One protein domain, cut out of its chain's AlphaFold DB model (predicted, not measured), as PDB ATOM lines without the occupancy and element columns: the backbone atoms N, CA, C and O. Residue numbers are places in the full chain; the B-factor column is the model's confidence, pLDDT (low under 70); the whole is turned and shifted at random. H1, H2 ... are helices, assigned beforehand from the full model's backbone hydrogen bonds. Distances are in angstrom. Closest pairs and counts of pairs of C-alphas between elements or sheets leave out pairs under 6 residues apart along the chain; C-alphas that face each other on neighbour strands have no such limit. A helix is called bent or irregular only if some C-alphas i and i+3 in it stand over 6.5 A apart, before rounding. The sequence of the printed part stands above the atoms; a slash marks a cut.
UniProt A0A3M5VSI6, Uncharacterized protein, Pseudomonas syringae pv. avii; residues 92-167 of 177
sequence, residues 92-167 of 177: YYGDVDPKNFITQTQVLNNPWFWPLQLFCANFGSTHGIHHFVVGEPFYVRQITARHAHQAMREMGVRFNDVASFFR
ATOM      1  N   TYR A  92     -25.542 102.471 -56.389       96.31
ATOM      2  CA  TYR A  92     -26.406 103.588 -56.055       96.31
ATOM      3  C   TYR A  92     -27.604 103.670 -56.997       96.31
ATOM      4  O   TYR A  92     -27.519 103.291 -58.168       96.31
ATOM      5  N   TYR A  93     -28.725 104.175 -56.483       92.88
ATOM      6  CA  TYR A  93     -29.992 104.239 -57.202       92.88
ATOM      7  C   TYR A  93     -30.738 105.552 -56.953       92.88
ATOM      8  O   TYR A  93     -30.638 106.165 -55.895       92.88
ATOM      9  N   GLY A  94     -31.576 105.933 -57.920       91.62
ATOM     10  CA  GLY A  94     -32.538 107.026 -57.794       91.62
ATOM     11  C   GLY A  94     -31.982 108.404 -58.145       91.62
ATOM     12  O   GLY A  94     -32.567 109.064 -58.990       91.62
ATOM     13  N   ASP A  95     -30.877 108.822 -57.528       91.75
ATOM     14  CA  ASP A  95     -30.303 110.178 -57.632       91.75
ATOM     15  C   ASP A  95     -28.946 110.219 -58.361       91.75
ATOM     16  O   ASP A  95     -28.098 111.071 -58.097       91.75
ATOM     17  N   VAL A  96     -28.722 109.269 -59.271       91.38
ATOM     18  CA  VAL A  96     -27.469 109.126 -60.021       91.38
ATOM     19  C   VAL A  96     -27.730 109.185 -61.521       91.38
ATOM     20  O   VAL A  96     -28.649 108.536 -62.022       91.38
ATOM     21  N   ASP A  97     -26.909 109.945 -62.250       89.31
ATOM     22  CA  ASP A  97     -26.952 109.961 -63.714       89.31
ATOM     23  C   ASP A  97     -26.470 108.595 -64.246       89.31
ATOM     24  O   ASP A  97     -25.325 108.206 -63.986       89.31
ATOM     25  N   PRO A  98     -27.284 107.865 -65.035       85.94
ATOM     26  CA  PRO A  98     -26.874 106.610 -65.663       85.94
ATOM     27  C   PRO A  98     -25.644 106.723 -66.575       85.94
ATOM     28  O   PRO A  98     -25.081 105.701 -66.955       85.94
ATOM     29  N   LYS A  99     -25.225 107.931 -66.959       88.88
ATOM     30  CA  LYS A  99     -24.005 108.182 -67.740       88.88
ATOM     31  C   LYS A  99     -22.791 108.514 -66.872       88.88
ATOM     32  O   LYS A  99     -21.672 108.503 -67.379       88.88
ATOM     33  N   ASN A 100     -22.983 108.773 -65.578       90.81
ATOM     34  CA  ASN A 100     -21.902 109.061 -64.648       90.81
ATOM     35  C   ASN A 100     -21.470 107.796 -63.893       90.81
ATOM     36  O   ASN A 100     -21.997 107.458 -62.830       90.81
ATOM     37  N   PHE A 101     -20.465 107.106 -64.434       90.38
ATOM     38  CA  PHE A 101     -19.926 105.869 -63.860       90.38
ATOM     39  C   PHE A 101     -19.341 106.045 -62.449       90.38
ATOM     40  O   PHE A 101     -19.360 105.093 -61.673       90.38
ATOM     41  N   ILE A 102     -18.890 107.253 -62.083       93.31
ATOM     42  CA  ILE A 102     -18.347 107.550 -60.745       93.31
ATOM     43  C   ILE A 102     -19.403 107.353 -59.658       93.31
ATOM     44  O   ILE A 102     -19.095 106.875 -58.568       93.31
ATOM     45  N   THR A 103     -20.654 107.688 -59.969       94.00
ATOM     46  CA  THR A 103     -21.767 107.655 -59.016       94.00
ATOM     47  C   THR A 103     -22.570 106.358 -59.056       94.00
ATOM     48  O   THR A 103     -23.420 106.161 -58.203       94.00
ATOM     49  N   GLN A 104     -22.331 105.454 -60.012       93.56
ATOM     50  CA  GLN A 104     -23.140 104.232 -60.154       93.56
ATOM     51  C   GLN A 104     -22.877 103.196 -59.061       93.56
ATOM     52  O   GLN A 104     -23.767 102.421 -58.710       93.56
ATOM     53  N   THR A 105     -21.652 103.144 -58.538       95.81
ATOM     54  CA  THR A 105     -21.240 102.138 -57.555       95.81
ATOM     55  C   THR A 105     -20.184 102.689 -56.607       95.81
ATOM     56  O   THR A 105     -19.441 103.608 -56.935       95.81
ATOM     57  N   GLN A 106     -20.118 102.109 -55.413       97.06
ATOM     58  CA  GLN A 106     -18.998 102.236 -54.487       97.06
ATOM     59  C   GLN A 106     -18.101 101.000 -54.515       97.06
ATOM     60  O   GLN A 106     -18.523  99.912 -54.912       97.06
ATOM     61  N   VAL A 107     -16.878 101.166 -54.015       98.06
ATOM     62  CA  VAL A 107     -15.985 100.055 -53.682       98.06
ATOM     63  C   VAL A 107     -16.197  99.645 -52.228       98.06
ATOM     64  O   VAL A 107     -16.009 100.446 -51.314       98.06
ATOM     65  N   LEU A 108     -16.536  98.378 -52.000       97.69
ATOM     66  CA  LEU A 108     -16.716  97.804 -50.669       97.69
ATOM     67  C   LEU A 108     -15.569  96.835 -50.363       97.69
ATOM     68  O   LEU A 108     -15.615  95.663 -50.736       97.69
ATOM     69  N   ASN A 109     -14.521  97.336 -49.711       97.19
ATOM     70  CA  ASN A 109     -13.293  96.590 -49.412       97.19
ATOM     71  C   ASN A 109     -12.926  96.564 -47.914       97.19
ATOM     72  O   ASN A 109     -11.832  96.127 -47.562       97.19
ATOM     73  N   ASN A 110     -13.818  97.021 -47.032       96.25
ATOM     74  CA  ASN A 110     -13.641  96.895 -45.588       96.25
ATOM     75  C   ASN A 110     -13.599  95.397 -45.189       96.25
ATOM     76  O   ASN A 110     -14.497  94.644 -45.590       96.25
ATOM     77  N   PRO A 111     -12.609  94.958 -44.382       95.81
ATOM     78  CA  PRO A 111     -12.484  93.575 -43.918       95.81
ATOM     79  C   PRO A 111     -13.732  92.976 -43.260       95.81
ATOM     80  O   PRO A 111     -13.897  91.762 -43.301       95.81
ATOM     81  N   TRP A 112     -14.648  93.779 -42.705       95.88
ATOM     82  CA  TRP A 112     -15.913  93.276 -42.142       95.88
ATOM     83  C   TRP A 112     -16.768  92.496 -43.146       95.88
ATOM     84  O   TRP A 112     -17.527  91.614 -42.752       95.88
ATOM     85  N   PHE A 113     -16.627  92.778 -44.444       96.25
ATOM     86  CA  PHE A 113     -17.361  92.078 -45.497       96.25
ATOM     87  C   PHE A 113     -16.643  90.824 -46.007       96.25
ATOM     88  O   PHE A 113     -17.221  90.105 -46.821       96.25
ATOM     89  N   TRP A 114     -15.427  90.516 -45.533       96.06
ATOM     90  CA  TRP A 114     -14.662  89.329 -45.945       96.06
ATOM     91  C   TRP A 114     -15.474  88.022 -45.918       96.06
ATOM     92  O   TRP A 114     -15.408  87.298 -46.913       96.06
ATOM     93  N   PRO A 115     -16.281  87.721 -44.877       96.12
ATOM     94  CA  PRO A 115     -17.061  86.486 -44.854       96.12
ATOM     95  C   PRO A 115     -17.974  86.334 -46.074       96.12
ATOM     96  O   PRO A 115     -18.077  85.249 -46.629       96.12
ATOM     97  N   LEU A 116     -18.584  87.427 -46.544       97.19
ATOM     98  CA  LEU A 116     -19.414  87.423 -47.750       97.19
ATOM     99  C   LEU A 116     -18.553  87.441 -49.018       97.19
ATOM    100  O   LEU A 116     -18.824  86.708 -49.967       97.19
ATOM    101  N   GLN A 117     -17.488  88.245 -49.016       96.06
ATOM    102  CA  GLN A 117     -16.555  88.390 -50.133       96.06
ATOM    103  C   GLN A 117     -15.879  87.069 -50.506       96.06
ATOM    104  O   GLN A 117     -15.683  86.819 -51.693       96.06
ATOM    105  N   LEU A 118     -15.579  86.201 -49.535       96.31
ATOM    106  CA  LEU A 118     -15.038  84.861 -49.767       96.31
ATOM    107  C   LEU A 118     -15.944  84.053 -50.709       96.31
ATOM    108  O   LEU A 118     -15.475  83.494 -51.700       96.31
ATOM    109  N   PHE A 119     -17.253  84.070 -50.461       96.62
ATOM    110  CA  PHE A 119     -18.238  83.365 -51.280       96.62
ATOM    111  C   PHE A 119     -18.686  84.157 -52.508       96.62
ATOM    112  O   PHE A 119     -19.468  83.652 -53.301       96.62
ATOM    113  N   CYS A 120     -18.193  85.373 -52.734       95.94
ATOM    114  CA  CYS A 120     -18.407  86.086 -53.991       95.94
ATOM    115  C   CYS A 120     -17.112  86.505 -54.689       95.94
ATOM    116  O   CYS A 120     -17.135  87.402 -55.521       95.94
ATOM    117  N   ALA A 121     -15.985  85.847 -54.401       95.19
ATOM    118  CA  ALA A 121     -14.690  86.127 -55.026       95.19
ATOM    119  C   ALA A 121     -14.299  87.620 -54.983       95.19
ATOM    120  O   ALA A 121     -13.869  88.197 -55.984       95.19
ATOM    121  N   ASN A 122     -14.481  88.247 -53.818       96.62
ATOM    122  CA  ASN A 122     -14.169  89.650 -53.548       96.62
ATOM    123  C   ASN A 122     -14.870  90.644 -54.507       96.62
ATOM    124  O   ASN A 122     -14.330  91.696 -54.857       96.62
ATOM    125  N   PHE A 123     -16.089  90.291 -54.934       97.12
ATOM    126  CA  PHE A 123     -16.929  91.071 -55.841       97.12
ATOM    127  C   PHE A 123     -17.152  92.513 -55.387       97.12
ATOM    128  O   PHE A 123     -16.994  93.422 -56.187       97.12
ATOM    129  N   GLY A 124     -17.472  92.774 -54.119       97.25
ATOM    130  CA  GLY A 124     -17.782  94.142 -53.673       97.25
ATOM    131  C   GLY A 124     -16.605  95.106 -53.807       97.25
ATOM    132  O   GLY A 124     -16.795  96.305 -53.984       97.25
ATOM    133  N   SER A 125     -15.383  94.574 -53.779       97.19
ATOM    134  CA  SER A 125     -14.168  95.361 -53.929       97.19
ATOM    135  C   SER A 125     -13.838  95.637 -55.397       97.19
ATOM    136  O   SER A 125     -13.259  96.669 -55.713       97.19
ATOM    137  N   THR A 126     -14.142  94.714 -56.309       97.19
ATOM    138  CA  THR A 126     -13.653  94.777 -57.699       97.19
ATOM    139  C   THR A 126     -14.745  94.949 -58.735       97.19
ATOM    140  O   THR A 126     -14.436  95.249 -59.886       97.19
ATOM    141  N   HIS A 127     -16.012  94.806 -58.346       96.62
ATOM    142  CA  HIS A 127     -17.145  94.959 -59.243       96.62
ATOM    143  C   HIS A 127     -17.067  96.300 -59.944       96.62
ATOM    144  O   HIS A 127     -16.899  96.284 -61.152       96.62
ATOM    145  N   GLY A 128     -17.012  97.413 -59.203       95.12
ATOM    146  CA  GLY A 128     -16.984  98.777 -59.743       95.12
ATOM    147  C   GLY A 128     -16.018  99.004 -60.914       95.12
ATOM    148  O   GLY A 128     -16.354  99.749 -61.827       95.12
ATOM    149  N   ILE A 129     -14.883  98.297 -60.966       96.50
ATOM    150  CA  ILE A 129     -13.893  98.375 -62.055       96.50
ATOM    151  C   ILE A 129     -14.530  98.105 -63.431       96.50
ATOM    152  O   ILE A 129     -14.228  98.809 -64.391       96.50
ATOM    153  N   HIS A 130     -15.476  97.162 -63.540       94.56
ATOM    154  CA  HIS A 130     -16.121  96.851 -64.831       94.56
ATOM    155  C   HIS A 130     -17.059  97.945 -65.363       94.56
ATOM    156  O   HIS A 130     -17.415  97.897 -66.535       94.56
ATOM    157  N   HIS A 131     -17.453  98.928 -64.539       93.31
ATOM    158  CA  HIS A 131     -18.218 100.087 -65.007       93.31
ATOM    159  C   HIS A 131     -17.311 101.055 -65.778       93.31
ATOM    160  O   HIS A 131     -17.808 101.856 -66.561       93.31
ATOM    161  N   PHE A 132     -15.992 100.952 -65.587       93.00
ATOM    162  CA  PHE A 132     -14.982 101.758 -66.269       93.00
ATOM    163  C   PHE A 132     -14.293 100.977 -67.389       93.00
ATOM    164  O   PHE A 132     -14.112 101.499 -68.484       93.00
ATOM    165  N   VAL A 133     -13.936  99.716 -67.128       91.19
ATOM    166  CA  VAL A 133     -13.267  98.835 -68.092       91.19
ATOM    167  C   VAL A 133     -14.149  97.619 -68.356       91.19
ATOM    168  O   VAL A 133     -14.111  96.608 -67.652       91.19
ATOM    169  N   VAL A 134     -14.999  97.741 -69.374       88.12
ATOM    170  CA  VAL A 134     -15.921  96.674 -69.777       88.12
ATOM    171  C   VAL A 134     -15.137  95.534 -70.434       88.12
ATOM    172  O   VAL A 134     -14.243  95.770 -71.241       88.12
ATOM    173  N   GLY A 135     -15.504  94.288 -70.125       86.69
ATOM    174  CA  GLY A 135     -14.932  93.092 -70.754       86.69
ATOM    175  C   GLY A 135     -13.864  92.375 -69.926       86.69
ATOM    176  O   GLY A 135     -13.428  91.295 -70.318       86.69
ATOM    177  N   GLU A 136     -13.485  92.905 -68.759       89.44
ATOM    178  CA  GLU A 136     -12.552  92.217 -67.865       89.44
ATOM    179  C   GLU A 136     -13.248  91.139 -67.010       89.44
ATOM    180  O   GLU A 136     -14.187  91.432 -66.251       89.44
ATOM    181  N   PRO A 137     -12.780  89.878 -67.051       91.38
ATOM    182  CA  PRO A 137     -13.279  88.849 -66.151       91.38
ATOM    183  C   PRO A 137     -12.871  89.151 -64.702       91.38
ATOM    184  O   PRO A 137     -11.950  89.921 -64.427       91.38
ATOM    185  N   PHE A 138     -13.563  88.533 -63.739       90.50
ATOM    186  CA  PHE A 138     -13.388  88.858 -62.316       90.50
ATOM    187  C   PHE A 138     -11.935  88.714 -61.829       90.50
ATOM    188  O   PHE A 138     -11.485  89.533 -61.036       90.50
ATOM    189  N   TYR A 139     -11.186  87.721 -62.315       93.75
ATOM    190  CA  TYR A 139      -9.801  87.487 -61.896       93.75
ATOM    191  C   TYR A 139      -8.832  88.558 -62.412       93.75
ATOM    192  O   TYR A 139      -7.921  88.938 -61.682       93.75
ATOM    193  N   VAL A 140      -9.052  89.110 -63.612       95.25
ATOM    194  CA  VAL A 140      -8.262  90.251 -64.117       95.25
ATOM    195  C   VAL A 140      -8.500  91.471 -63.236       95.25
ATOM    196  O   VAL A 140      -7.542  92.083 -62.772       95.25
ATOM    197  N   ARG A 141      -9.766  91.736 -62.888       95.88
ATOM    198  CA  ARG A 141     -10.132  92.824 -61.972       95.88
ATOM    199  C   ARG A 141      -9.502  92.684 -60.583       95.88
ATOM    200  O   ARG A 141      -9.224  93.692 -59.946       95.88
ATOM    201  N   GLN A 142      -9.256  91.460 -60.102       96.06
ATOM    202  CA  GLN A 142      -8.515  91.246 -58.849       96.06
ATOM    203  C   GLN A 142      -7.036  91.624 -58.988       96.06
ATOM    204  O   GLN A 142      -6.491  92.288 -58.111       96.06
ATOM    205  N   ILE A 143      -6.393  91.244 -60.095       96.75
ATOM    206  CA  ILE A 143      -4.976  91.544 -60.351       96.75
ATOM    207  C   ILE A 143      -4.757  93.058 -60.494       96.75
ATOM    208  O   ILE A 143      -3.781  93.602 -59.976       96.75
ATOM    209  N   THR A 144      -5.678  93.760 -61.158       95.69
ATOM    210  CA  THR A 144      -5.587  95.208 -61.402       95.69
ATOM    211  C   THR A 144      -6.146  96.064 -60.262       95.69
ATOM    212  O   THR A 144      -5.943  97.282 -60.266       95.69
ATOM    213  N   ALA A 145      -6.780  95.449 -59.252       96.81
ATOM    214  CA  ALA A 145      -7.543  96.130 -58.204       96.81
ATOM    215  C   ALA A 145      -6.779  97.276 -57.536       96.81
ATOM    216  O   ALA A 145      -7.350  98.337 -57.321       96.81
ATOM    217  N   ARG A 146      -5.481  97.105 -57.248       96.94
ATOM    218  CA  ARG A 146      -4.681  98.143 -56.579       96.94
ATOM    219  C   ARG A 146      -4.634  99.447 -57.381       96.94
ATOM    220  O   ARG A 146      -4.917 100.508 -56.830       96.94
ATOM    221  N   HIS A 147      -4.287  99.361 -58.664       97.19
ATOM    222  CA  HIS A 147      -4.175 100.530 -59.540       97.19
ATOM    223  C   HIS A 147      -5.557 101.094 -59.875       97.19
ATOM    224  O   HIS A 147      -5.754 102.304 -59.833       97.19
ATOM    225  N   ALA A 148      -6.538 100.218 -60.115       96.81
ATOM    226  CA  ALA A 148      -7.910 100.637 -60.362       96.81
ATOM    227  C   ALA A 148      -8.496 101.387 -59.155       96.81
ATOM    228  O   ALA A 148      -9.062 102.459 -59.320       96.81
ATOM    229  N   HIS A 149      -8.306 100.892 -57.928       98.06
ATOM    230  CA  HIS A 149      -8.780 101.568 -56.717       98.06
ATOM    231  C   HIS A 149      -8.138 102.927 -56.499       98.06
ATOM    232  O   HIS A 149      -8.803 103.825 -55.990       98.06
ATOM    233  N   GLN A 150      -6.857 103.075 -56.836       98.06
ATOM    234  CA  GLN A 150      -6.186 104.366 -56.773       98.06
ATOM    235  C   GLN A 150      -6.856 105.361 -57.731       98.06
ATOM    236  O   GLN A 150      -7.342 106.391 -57.273       98.06
ATOM    237  N   ALA A 151      -6.993 105.003 -59.011       97.12
ATOM    238  CA  ALA A 151      -7.653 105.851 -60.006       97.12
ATOM    239  C   ALA A 151      -9.120 106.149 -59.638       97.12
ATOM    240  O   ALA A 151      -9.582 107.281 -59.737       97.12
ATOM    241  N   MET A 152      -9.860 105.152 -59.146       97.31
ATOM    242  CA  MET A 152     -11.243 105.321 -58.694       97.31
ATOM    243  C   MET A 152     -11.345 106.324 -57.537       97.31
ATOM    244  O   MET A 152     -12.252 107.153 -57.539       97.31
ATOM    245  N   ARG A 153     -10.417 106.286 -56.567       96.94
ATOM    246  CA  ARG A 153     -10.360 107.286 -55.487       96.94
ATOM    247  C   ARG A 153     -10.063 108.680 -56.020       96.94
ATOM    248  O   ARG A 153     -10.751 109.618 -55.636       96.94
ATOM    249  N   GLU A 154      -9.070 108.805 -56.898       97.12
ATOM    250  CA  GLU A 154      -8.677 110.081 -57.514       97.12
ATOM    251  C   GLU A 154      -9.841 110.720 -58.290       97.12
ATOM    252  O   GLU A 154     -10.019 111.935 -58.248       97.12
ATOM    253  N   MET A 155     -10.691 109.900 -58.915       95.25
ATOM    254  CA  MET A 155     -11.875 110.347 -59.654       95.25
ATOM    255  C   MET A 155     -13.139 110.523 -58.790       95.25
ATOM    256  O   MET A 155     -14.195 110.864 -59.318       95.25
ATOM    257  N   GLY A 156     -13.060 110.303 -57.472       95.12
ATOM    258  CA  GLY A 156     -14.160 110.562 -56.536       95.12
ATOM    259  C   GLY A 156     -15.147 109.409 -56.321       95.12
ATOM    260  O   GLY A 156     -16.218 109.626 -55.749       95.12
ATOM    261  N   VAL A 157     -14.816 108.178 -56.726       97.25
ATOM    262  CA  VAL A 157     -15.614 106.997 -56.356       97.25
ATOM    263  C   VAL A 157     -15.549 106.803 -54.843       97.25
ATOM    264  O   VAL A 157     -14.476 106.826 -54.238       97.25
ATOM    265  N   ARG A 158     -16.702 106.561 -54.215       97.19
ATOM    266  CA  ARG A 158     -16.785 106.310 -52.773       97.19
ATOM    267  C   ARG A 158     -16.297 104.914 -52.408       97.19
ATOM    268  O   ARG A 158     -16.534 103.943 -53.125       97.19
ATOM    269  N   PHE A 159     -15.665 104.819 -51.243       98.00
ATOM    270  CA  PHE A 159     -15.208 103.565 -50.656       98.00
ATOM    271  C   PHE A 159     -15.895 103.360 -49.314       98.00
ATOM    272  O   PHE A 159     -15.823 104.235 -48.455       98.00
ATOM    273  N   ASN A 160     -16.502 102.191 -49.124       97.69
ATOM    274  CA  ASN A 160     -17.148 101.788 -47.877       97.69
ATOM    275  C   ASN A 160     -18.147 102.830 -47.332       97.69
ATOM    276  O   ASN A 160     -18.197 103.066 -46.124       97.69
ATOM    277  N   ASP A 161     -18.960 103.435 -48.204       96.81
ATOM    278  CA  ASP A 161     -20.117 104.252 -47.822       96.81
ATOM    279  C   ASP A 161     -21.229 103.337 -47.288       96.81
ATOM    280  O   ASP A 161     -22.260 103.106 -47.919       96.81
ATOM    281  N   VAL A 162     -21.009 102.786 -46.097       95.19
ATOM    282  CA  VAL A 162     -21.998 101.974 -45.372       95.19
ATOM    283  C   VAL A 162     -23.202 102.804 -44.926       95.19
ATOM    284  O   VAL A 162     -24.272 102.261 -44.668       95.19
ATOM    285  N   ALA A 163     -23.065 104.133 -44.878       94.25
ATOM    286  CA  ALA A 163     -24.175 105.029 -44.581       94.25
ATOM    287  C   ALA A 163     -25.230 105.026 -45.702       94.25
ATOM    288  O   ALA A 163     -26.399 105.308 -45.437       94.25
ATOM    289  N   SER A 164     -24.855 104.657 -46.934       94.69
ATOM    290  CA  SER A 164     -25.799 104.457 -48.042       94.69
ATOM    291  C   SER A 164     -26.876 103.403 -47.739       94.69
ATOM    292  O   SER A 164     -28.006 103.556 -48.208       94.69
ATOM    293  N   PHE A 165     -26.596 102.421 -46.871       93.06
ATOM    294  CA  PHE A 165     -27.555 101.370 -46.497       93.06
ATOM    295  C   PHE A 165     -28.774 101.953 -45.770       93.06
ATOM    296  O   PHE A 165     -29.887 101.452 -45.901       93.06
ATOM    297  N   PHE A 166     -28.583 103.068 -45.059       94.56
ATOM    298  CA  PHE A 166     -29.649 103.796 -44.367       94.56
ATOM    299  C   PHE A 166     -30.345 104.837 -45.253       94.56
ATOM    300  O   PHE A 166     -31.320 105.454 -44.834       94.56
ATOM    301  N   ARG A 167     -29.865 105.038 -46.485       94.31
ATOM    302  CA  ARG A 167     -30.414 105.994 -47.458       94.31
ATOM    303  C   ARG A 167     -30.948 105.303 -48.711       94.31
ATOM    304  O   ARG A 167     -30.960 105.910 -49.778       94.31
TER     305      ARG A 167
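This is residues 92 to 167 of the 177 residues of an uncharacterized protein of Pseudomonas syringae pv. avii (UniProt A0A3M5VSI6). Two helices form the core: short H3 lies near the middle, and the longer, kinked H4 crosses it about perpendicularly. H1 and H2 lie near opposite ends of H3, while H5 is set apart at the edge, with few contacts between the helices. The printed part has 76 residues with five named helices, H1 to H5 in order, and no named strand; the class is all helix. It is compact, with a radius of gyration of the C-alphas of 12.2 A, and spans 30 by 27 by 20 A.

H1, residues 101 to 104, is close to but not clearly touching H3, residues 123 to 131; their closest C-alphas, of Phe 101 and His 131, are 6.1 A apart. H2, residues 111 to 119, is close to but not clearly touching H3, with C-alphas of Gln 117 and Phe 123 closest at 6.3 A, about perpendicular at 80 degrees. H3 touches H4, residues 138 to 154, about perpendicular at 75 degrees; the closest C-alphas, of Thr 126 and Arg 141, are 5.9 A apart. H5, residues 162 to 167, is apart from the other four. O i to N i+4 pairs within hydrogen-bond range number 2 of 5 in H2, 1 of 5 in H3, 11 of 13 in H4 and 0 of 2 in H5, against O i to N i+3 counts of 4 of 6 in H2, 4 of 6 in H3 and 3 of 3 in H5; H1 is too short for an i+4 pair.

H1 begins at C-alpha 101 (-19.926, 105.869, -63.860) and measures 5.2 A. H2 measures 13.8 A, H3 12.9 A and H4 22.3 A; H4 has a kink of 71 degrees near residue 145. H2, H3 and H4 are irregular: C-alphas 112 and 115, 125 and 128, and 143 and 146 are 7.4, 7.3 and 7.6 A apart. H5, 9.6 A long, ends at C-alpha 167 (-30.414, 105.994, -47.458).

The C-alphas farthest apart, of Lys 99 and Pro 115, are 32.3 A apart. The printed part has no cut; the link from H2 to H3 is tight, the others short. Mean pLDDT of the printed part is 94.9, and no printed residue is under 70.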